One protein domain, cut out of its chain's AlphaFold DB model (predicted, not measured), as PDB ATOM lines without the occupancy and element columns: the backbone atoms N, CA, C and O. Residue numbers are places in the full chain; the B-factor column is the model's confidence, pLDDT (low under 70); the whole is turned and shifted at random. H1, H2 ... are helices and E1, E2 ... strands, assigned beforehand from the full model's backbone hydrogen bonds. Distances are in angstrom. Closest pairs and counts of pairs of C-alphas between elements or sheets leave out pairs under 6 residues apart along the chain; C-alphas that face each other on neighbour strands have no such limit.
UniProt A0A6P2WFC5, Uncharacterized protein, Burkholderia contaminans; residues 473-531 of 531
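Overview. This is residues 473 to 531 of the 531 residues of an uncharacterized protein of Burkholderia contaminans (UniProt A0A6P2WFC5). A small, strongly twisted sheet of three strands makes a head, from which helix H1 leads away into a tail; residues 519 to 531 stick out and make the length. The printed part has 59 residues, in chain order E1, E2, E3, H1. The sheet, E1 E2 E3, is antiparallel, a meander, each strand the antiparallel neighbour of the one before. The class is mixed, the whole loose: radius of gyration of the C-alphas 13.4 A, spans 48 by 22 by 19 A.

Arrangement. Start at E1, residues 484 to 489, in a hairpin with E2, residues 496 to 501, at 147 degrees; find N 487 and O 498 within hydrogen-bond range, 2.9 A. E2 and E3, residues 507 to 513, form another hairpin, at 154 degrees; see N 499 and O 508, 2.8 A. H1, residues 514 to 526, is on the sheet; its closest C-alphas to E2 are Arg 514 and Val 497, 6.3 A. Every O i to N i+4 pair in H1 is within hydrogen-bond range.

Along the chain. Find C-alpha 484 at (48.881, -24.872, -31.439), where E1 begins. H1 runs 18.3 A to C-alpha 526 at (27.953, -14.989, -49.863).

Size, cuts and confidence. The printed part has no cut; pLDDT is under 70 at residues 473 to 476 and 527 to 531.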
ATOM      1  N   PRO A 473      38.534 -13.547 -31.534       54.94
ATOM      2  CA  PRO A 473      38.004 -13.643 -32.875       54.94
ATOM      3  C   PRO A 473      36.666 -14.390 -32.855       54.94
ATOM      4  O   PRO A 473      36.624 -15.604 -32.962       54.94
ATOM      5  N   TRP A 474      35.552 -13.659 -32.786       53.12
ATOM      6  CA  TRP A 474      34.261 -14.066 -33.378       53.12
ATOM      7  C   TRP A 474      33.545 -15.325 -32.828       53.12
ATOM      8  O   TRP A 474      32.385 -15.540 -33.171       53.12
ATOM      9  N   ILE A 475      34.163 -16.137 -31.965       52.25
ATOM     10  CA  ILE A 475      33.618 -17.385 -31.414       52.25
ATOM     11  C   ILE A 475      34.198 -17.563 -30.006       52.25
ATOM     12  O   ILE A 475      35.410 -17.584 -29.828       52.25
ATOM     13  N   TRP A 476      33.349 -17.755 -28.995       59.06
ATOM     14  CA  TRP A 476      33.751 -18.003 -27.599       59.06
ATOM     15  C   TRP A 476      34.512 -19.329 -27.386       59.06
ATOM     16  O   TRP A 476      34.740 -19.742 -26.258       59.06
ATOM     17  N   THR A 477      34.875 -20.041 -28.457       74.12
ATOM     18  CA  THR A 477      35.563 -21.332 -28.405       74.12
ATOM     19  C   THR A 477      36.952 -21.206 -29.038       74.12
ATOM     20  O   THR A 477      37.047 -21.090 -30.259       74.12
ATOM     21  N   PRO A 478      38.025 -21.272 -28.231       84.31
ATOM     22  CA  PRO A 478      39.406 -21.367 -28.697       84.31
ATOM     23  C   PRO A 478      39.611 -22.405 -29.810       84.31
ATOM     24  O   PRO A 478      39.190 -23.557 -29.674       84.31
ATOM     25  N   ILE A 479      40.294 -22.008 -30.889       87.44
ATOM     26  CA  ILE A 479      40.664 -22.901 -31.996       87.44
ATOM     27  C   ILE A 479      42.042 -23.486 -31.707       87.44
ATOM     28  O   ILE A 479      43.050 -22.782 -31.740       87.44
ATOM     29  N   VAL A 480      42.076 -24.791 -31.441       88.12
ATOM     30  CA  VAL A 480      43.302 -25.545 -31.162       88.12
ATOM     31  C   VAL A 480      43.509 -26.581 -32.260       88.12
ATOM     32  O   VAL A 480      42.623 -27.400 -32.512       88.12
ATOM     33  N   LYS A 481      44.683 -26.579 -32.895       89.44
ATOM     34  CA  LYS A 481      45.076 -27.546 -33.928       89.44
ATOM     35  C   LYS A 481      46.529 -27.956 -33.717       89.44
ATOM     36  O   LYS A 481      47.372 -27.099 -33.521       89.44
ATOM     37  N   GLU A 482      46.825 -29.257 -33.743       90.50
ATOM     38  CA  GLU A 482      48.209 -29.777 -33.706       90.50
ATOM     39  C   GLU A 482      49.075 -29.204 -32.558       90.50
ATOM     40  O   GLU A 482      50.243 -28.878 -32.738       90.50
ATOM     41  N   ASN A 483      48.507 -29.104 -31.348       92.31
ATOM     42  CA  ASN A 483      49.138 -28.483 -30.168       92.31
ATOM     43  C   ASN A 483      49.482 -26.992 -30.338       92.31
ATOM     44  O   ASN A 483      50.355 -26.472 -29.644       92.31
ATOM     45  N   GLN A 484      48.780 -26.304 -31.230       92.75
ATOM     46  CA  GLN A 484      48.881 -24.872 -31.439       92.75
ATOM     47  C   GLN A 484      47.528 -24.216 -31.209       92.75
ATOM     48  O   GLN A 484      46.478 -24.794 -31.507       92.75
ATOM     49  N   LEU A 485      47.556 -23.006 -30.666       91.50
ATOM     50  CA  LEU A 485      46.376 -22.203 -30.387       91.50
ATOM     51  C   LEU A 485      46.334 -20.998 -31.322       91.50
ATOM     52  O   LEU A 485      47.320 -20.275 -31.424       91.50
ATOM     53  N   LEU A 486      45.207 -20.782 -31.996       90.50
ATOM     54  CA  LEU A 486      45.034 -19.626 -32.873       90.50
ATOM     55  C   LEU A 486      44.787 -18.358 -32.045       90.50
ATOM     56  O   LEU A 486      43.918 -18.356 -31.168       90.50
ATOM     57  N   ALA A 487      45.500 -17.281 -32.363       90.62
ATOM     58  CA  ALA A 487      45.325 -15.962 -31.762       90.62
ATOM     59  C   ALA A 487      45.621 -14.839 -32.773       90.62
ATOM     60  O   ALA A 487      46.019 -15.089 -33.913       90.62
ATOM     61  N   LEU A 488      45.414 -13.598 -32.341       89.19
ATOM     62  CA  LEU A 488      45.759 -12.380 -33.064       89.19
ATOM     63  C   LEU A 488      46.867 -11.629 -32.318       89.19
ATOM     64  O   LEU A 488      46.805 -11.447 -31.105       89.19
ATOM     65  N   ASP A 489      47.879 -11.182 -33.048       89.19
ATOM     66  CA  ASP A 489      48.948 -10.319 -32.552       89.19
ATOM     67  C   ASP A 489      48.722  -8.890 -33.067       89.19
ATOM     68  O   ASP A 489      48.850  -8.610 -34.267       89.19
ATOM     69  N   GLY A 490      48.336  -8.001 -32.149       84.06
ATOM     70  CA  GLY A 490      47.905  -6.630 -32.423       84.06
ATOM     71  C   GLY A 490      46.383  -6.441 -32.414       84.06
ATOM     72  O   GLY A 490      45.614  -7.374 -32.194       84.06
ATOM     73  N   GLU A 491      45.945  -5.206 -32.661       82.12
ATOM     74  CA  GLU A 491      44.531  -4.814 -32.666       82.12
ATOM     75  C   GLU A 491      44.031  -4.460 -34.077       82.12
ATOM     76  O   GLU A 491      44.802  -4.138 -34.981       82.12
ATOM     77  N   GLY A 492      42.709  -4.466 -34.263       83.75
ATOM     78  CA  GLY A 492      42.074  -4.038 -35.512       83.75
ATOM     79  C   GLY A 492      42.173  -5.057 -36.653       83.75
ATOM     80  O   GLY A 492      42.431  -6.240 -36.442       83.75
ATOM     81  N   MET A 493      41.882  -4.605 -37.875       87.44
ATOM     82  CA  MET A 493      41.839  -5.466 -39.068       87.44
ATOM     83  C   MET A 493      43.234  -5.862 -39.577       87.44
ATOM     84  O   MET A 493      43.360  -6.894 -40.229       87.44
ATOM     85  N   ASP A 494      44.263  -5.101 -39.208       90.00
ATOM     86  CA  ASP A 494      45.663  -5.371 -39.559       90.00
ATOM     87  C   ASP A 494      46.356  -6.313 -38.557       90.00
ATOM     88  O   ASP A 494      47.528  -6.647 -38.733       90.00
ATOM     89  N   ALA A 495      45.650  -6.748 -37.502       89.25
ATOM     90  CA  ALA A 495      46.179  -7.696 -36.528       89.25
ATOM     91  C   ALA A 495      46.635  -8.982 -37.231       89.25
ATOM     92  O   ALA A 495      45.889  -9.566 -38.026       89.25
ATOM     93  N   ARG A 496      47.862  -9.418 -36.930       91.50
ATOM     94  CA  ARG A 496      48.459 -10.613 -37.533       91.50
ATOM     95  C   ARG A 496      47.812 -11.850 -36.942       91.50
ATOM     96  O   ARG A 496      47.677 -11.958 -35.728       91.50
ATOM     97  N   VAL A 497      47.450 -12.801 -37.785       91.25
ATOM     98  CA  VAL A 497      46.991 -14.112 -37.335       91.25
ATOM     99  C   VAL A 497      48.220 -14.950 -36.996       91.25
ATOM    100  O   VAL A 497      49.155 -15.075 -37.792       91.25
ATOM    101  N   ILE A 498      48.241 -15.498 -35.785       92.38
ATOM    102  CA  ILE A 498      49.363 -16.282 -35.272       92.38
ATOM    103  C   ILE A 498      48.886 -17.612 -34.693       92.38
ATOM    104  O   ILE A 498      47.791 -17.727 -34.140       92.38
ATOM    105  N   TRP A 499      49.750 -18.616 -34.785       93.50
ATOM    106  CA  TRP A 499      49.665 -19.838 -34.001       93.50
ATOM    107  C   TRP A 499      50.603 -19.735 -32.801       93.50
ATOM    108  O   TRP A 499      51.784 -19.436 -32.953       93.50
ATOM    109  N   ILE A 500      50.094 -20.014 -31.609       94.00
ATOM    110  CA  ILE A 500      50.880 -20.104 -30.379       94.00
ATOM    111  C   ILE A 500      51.202 -21.576 -30.146       94.00
ATOM    112  O   ILE A 500      50.288 -22.380 -29.937       94.00
ATOM    113  N   ALA A 501      52.479 -21.947 -30.162       94.94
ATOM    114  CA  ALA A 501      52.900 -23.304 -29.832       94.94
ATOM    115  C   ALA A 501      52.705 -23.572 -28.334       94.94
ATOM    116  O   ALA A 501      53.296 -22.909 -27.490       94.94
ATOM    117  N   LEU A 502      51.904 -24.572 -27.964       94.81
ATOM    118  CA  LEU A 502      51.584 -24.840 -26.552       94.81
ATOM    119  C   LEU A 502      52.735 -25.494 -25.762       94.81
ATOM    120  O   LEU A 502      52.618 -25.696 -24.553       94.81
ATOM    121  N   SER A 503      53.828 -25.864 -26.432       93.56
ATOM    122  CA  SER A 503      55.026 -26.440 -25.812       93.56
ATOM    123  C   SER A 503      55.921 -25.400 -25.139       93.56
ATOM    124  O   SER A 503      56.519 -25.700 -24.111       93.56
ATOM    125  N   ASP A 504      56.036 -24.210 -25.730       94.38
ATOM    126  CA  ASP A 504      56.972 -23.159 -25.305       94.38
ATOM    127  C   ASP A 504      56.409 -21.734 -25.444       94.38
ATOM    128  O   ASP A 504      57.109 -20.764 -25.160       94.38
ATOM    129  N   TYR A 505      55.147 -21.612 -25.861       94.56
ATOM    130  CA  TYR A 505      54.425 -20.361 -26.090       94.56
ATOM    131  C   TYR A 505      55.019 -19.468 -27.188       94.56
ATOM    132  O   TYR A 505      54.716 -18.277 -27.243       94.56
ATOM    133  N   SER A 506      55.836 -20.030 -28.085       93.69
ATOM    134  CA  SER A 506      56.371 -19.300 -29.237       93.69
ATOM    135  C   SER A 506      55.282 -18.956 -30.260       93.69
ATOM    136  O   SER A 506      54.321 -19.706 -30.455       93.69
ATOM    137  N   PHE A 507      55.427 -17.799 -30.913       93.25
ATOM    138  CA  PHE A 507      54.505 -17.336 -31.951       93.25
ATOM    139  C   PHE A 507      54.988 -17.784 -33.328       93.25
ATOM    140  O   PHE A 507      56.149 -17.590 -33.691       93.25
ATOM    141  N   ILE A 508      54.077 -18.359 -34.105       93.06
ATOM    142  CA  ILE A 508      54.293 -18.814 -35.474       93.06
ATOM    143  C   ILE A 508      53.348 -18.013 -36.367       93.06
ATOM    144  O   ILE A 508      52.127 -18.113 -36.248       93.06
ATOM    145  N   GLU A 509      53.905 -17.200 -37.258       89.94
ATOM    146  CA  GLU A 509      53.111 -16.380 -38.173       89.94
ATOM    147  C   GLU A 509      52.406 -17.246 -39.223       89.94
ATOM    148  O   GLU A 509      53.013 -18.145 -39.810       89.94
ATOM    149  N   THR A 510      51.130 -16.959 -39.498       89.38
ATOM    150  CA  THR A 510      50.413 -17.589 -40.622       89.38
ATOM    151  C   THR A 510      50.634 -16.855 -41.943       89.38
ATOM    152  O   THR A 510      50.424 -17.430 -43.007       89.38
ATOM    153  N   GLY A 511      51.057 -15.587 -41.876       90.88
ATOM    154  CA  GLY A 511      51.103 -14.665 -43.012       90.88
ATOM    155  C   GLY A 511      49.757 -14.006 -43.338       90.88
ATOM    156  O   GLY A 511      49.695 -13.220 -44.278       90.88
ATOM    157  N   GLU A 512      48.701 -14.300 -42.575       91.31
ATOM    158  CA  GLU A 512      47.359 -13.733 -42.749       91.31
ATOM    159  C   GLU A 512      47.087 -12.628 -41.719       91.31
ATOM    160  O   GLU A 512      47.660 -12.599 -40.626       91.31
ATOM    161  N   THR A 513      46.167 -11.728 -42.050       91.12
ATOM    162  CA  THR A 513      45.638 -10.706 -41.141       91.12
ATOM    163  C   THR A 513      44.192 -11.003 -40.752       91.12
ATOM    164  O   THR A 513      43.490 -11.788 -41.398       91.12
ATOM    165  N   ARG A 514      43.688 -10.332 -39.710       87.31
ATOM    166  CA  ARG A 514      42.264 -10.394 -39.346       87.31
ATOM    167  C   ARG A 514      41.362 -10.021 -40.531       87.31
ATOM    168  O   ARG A 514      40.306 -10.636 -40.695       87.31
ATOM    169  N   ALA A 515      41.767  -9.053 -41.357       88.88
ATOM    170  CA  ALA A 515      41.051  -8.677 -42.572       88.88
ATOM    171  C   ALA A 515      40.916  -9.852 -43.548       88.88
ATOM    172  O   ALA A 515      39.820 -10.094 -44.058       88.88
ATOM    173  N   ASP A 516      41.991 -10.612 -43.755       89.12
ATOM    174  CA  ASP A 516      41.997 -11.774 -44.649       89.12
ATOM    175  C   ASP A 516      41.023 -12.852 -44.161       89.12
ATOM    176  O   ASP A 516      40.199 -13.339 -44.939       89.12
ATOM    177  N   CYS A 517      41.019 -13.154 -42.856       84.00
ATOM    178  CA  CYS A 517      40.070 -14.106 -42.272       84.00
ATOM    179  C   CYS A 517      38.610 -13.648 -42.410       84.00
ATOM    180  O   CYS A 517      37.741 -14.440 -42.780       84.00
ATOM    181  N   VAL A 518      38.318 -12.373 -42.124       84.19
ATOM    182  CA  VAL A 518      36.959 -11.816 -42.255       84.19
ATOM    183  C   VAL A 518      36.500 -11.847 -43.711       84.19
ATOM    184  O   VAL A 518      35.362 -12.237 -43.985       84.19
ATOM    185  N   ASN A 519      37.378 -11.500 -44.654       86.00
ATOM    186  CA  ASN A 519      37.084 -11.567 -46.082       86.00
ATOM    187  C   ASN A 519      36.807 -13.008 -46.526       86.00
ATOM    188  O   ASN A 519      35.808 -13.251 -47.199       86.00
ATOM    189  N   MET A 520      37.619 -13.974 -46.087       83.31
ATOM    190  CA  MET A 520      37.429 -15.391 -46.405       83.31
ATOM    191  C   MET A 520      36.092 -15.936 -45.874       83.31
ATOM    192  O   MET A 520      35.374 -16.628 -46.602       83.31
ATOM    193  N   MET A 521      35.710 -15.593 -44.638       79.38
ATOM    194  CA  MET A 521      34.397 -15.957 -44.084       79.38
ATOM    195  C   MET A 521      33.252 -15.286 -44.847       79.38
ATOM    196  O   MET A 521      32.257 -15.934 -45.164       79.38
ATOM    197  N   THR A 522      33.399 -14.002 -45.181       79.81
ATOM    198  CA  THR A 522      32.380 -13.238 -45.910       79.81
ATOM    199  C   THR A 522      32.149 -13.813 -47.308       79.81
ATOM    200  O   THR A 522      31.002 -14.027 -47.694       79.81
ATOM    201  N   GLU A 523      33.211 -14.122 -48.057       80.62
ATOM    202  CA  GLU A 523      33.111 -14.774 -49.372       80.62
ATOM    203  C   GLU A 523      32.466 -16.163 -49.276       80.62
ATOM    204  O   GLU A 523      31.594 -16.499 -50.078       80.62
ATOM    205  N   SER A 524      32.813 -16.940 -48.247       71.00
ATOM    206  CA  SER A 524      32.220 -18.264 -48.010       71.00
ATOM    207  C   SER A 524      30.718 -18.186 -47.693       71.00
ATOM    208  O   SER A 524      29.945 -19.043 -48.124       71.00
ATOM    209  N   LEU A 525      30.283 -17.136 -46.986       72.31
ATOM    210  CA  LEU A 525      28.880 -16.905 -46.614       72.31
ATOM    211  C   LEU A 525      28.042 -16.256 -47.728       72.31
ATOM    212  O   LEU A 525      26.827 -16.456 -47.761       72.31
ATOM    213  N   LYS A 526      28.653 -15.537 -48.681       72.00
ATOM    214  CA  LYS A 526      27.953 -14.989 -49.863       72.00
ATOM    215  C   LYS A 526      27.266 -16.071 -50.703       72.00
ATOM    216  O   LYS A 526      26.284 -15.775 -51.374       72.00
ATOM    217  N   GLY A 527      27.743 -17.317 -50.653       60.16
ATOM    218  CA  GLY A 527      27.097 -18.464 -51.304       60.16
ATOM    219  C   GLY A 527      25.868 -19.022 -50.570       60.16
ATOM    220  O   GLY A 527      25.152 -19.837 -51.145       60.16
ATOM    221  N   TRP A 528      25.627 -18.611 -49.321       51.94
ATOM    222  CA  TRP A 528      24.572 -19.138 -48.440       51.94
ATOM    223  C   TRP A 528      23.410 -18.163 -48.210       51.94
ATOM    224  O   TRP A 528      22.349 -18.572 -47.741       51.94
ATOM    225  N   LEU A 529      23.588 -16.882 -48.534       43.91
ATOM    226  CA  LEU A 529      22.521 -15.887 -48.452       43.91
ATOM    227  C   LEU A 529      21.654 -15.934 -49.724       43.91
ATOM    228  O   LEU A 529      22.204 -15.997 -50.828       43.91
ATOM    229  N   PRO A 530      20.310 -15.908 -49.613       53.31
ATOM    230  CA  PRO A 530      19.447 -15.797 -50.783       53.31
ATOM    231  C   PRO A 530      19.719 -14.462 -51.492       53.31
ATOM    232  O   PRO A 530      19.904 -13.437 -50.837       53.31
ATOM    233  N   LYS A 531      19.795 -14.518 -52.827       48.22
ATOM    234  CA  LYS A 531      20.062 -13.362 -53.696       48.22
ATOM    235  C   LYS A 531      19.031 -12.252 -53.561       48.22
ATOM    236  O   LYS A 531      17.829 -12.585 -53.457       48.22
TER     237      LYS A 531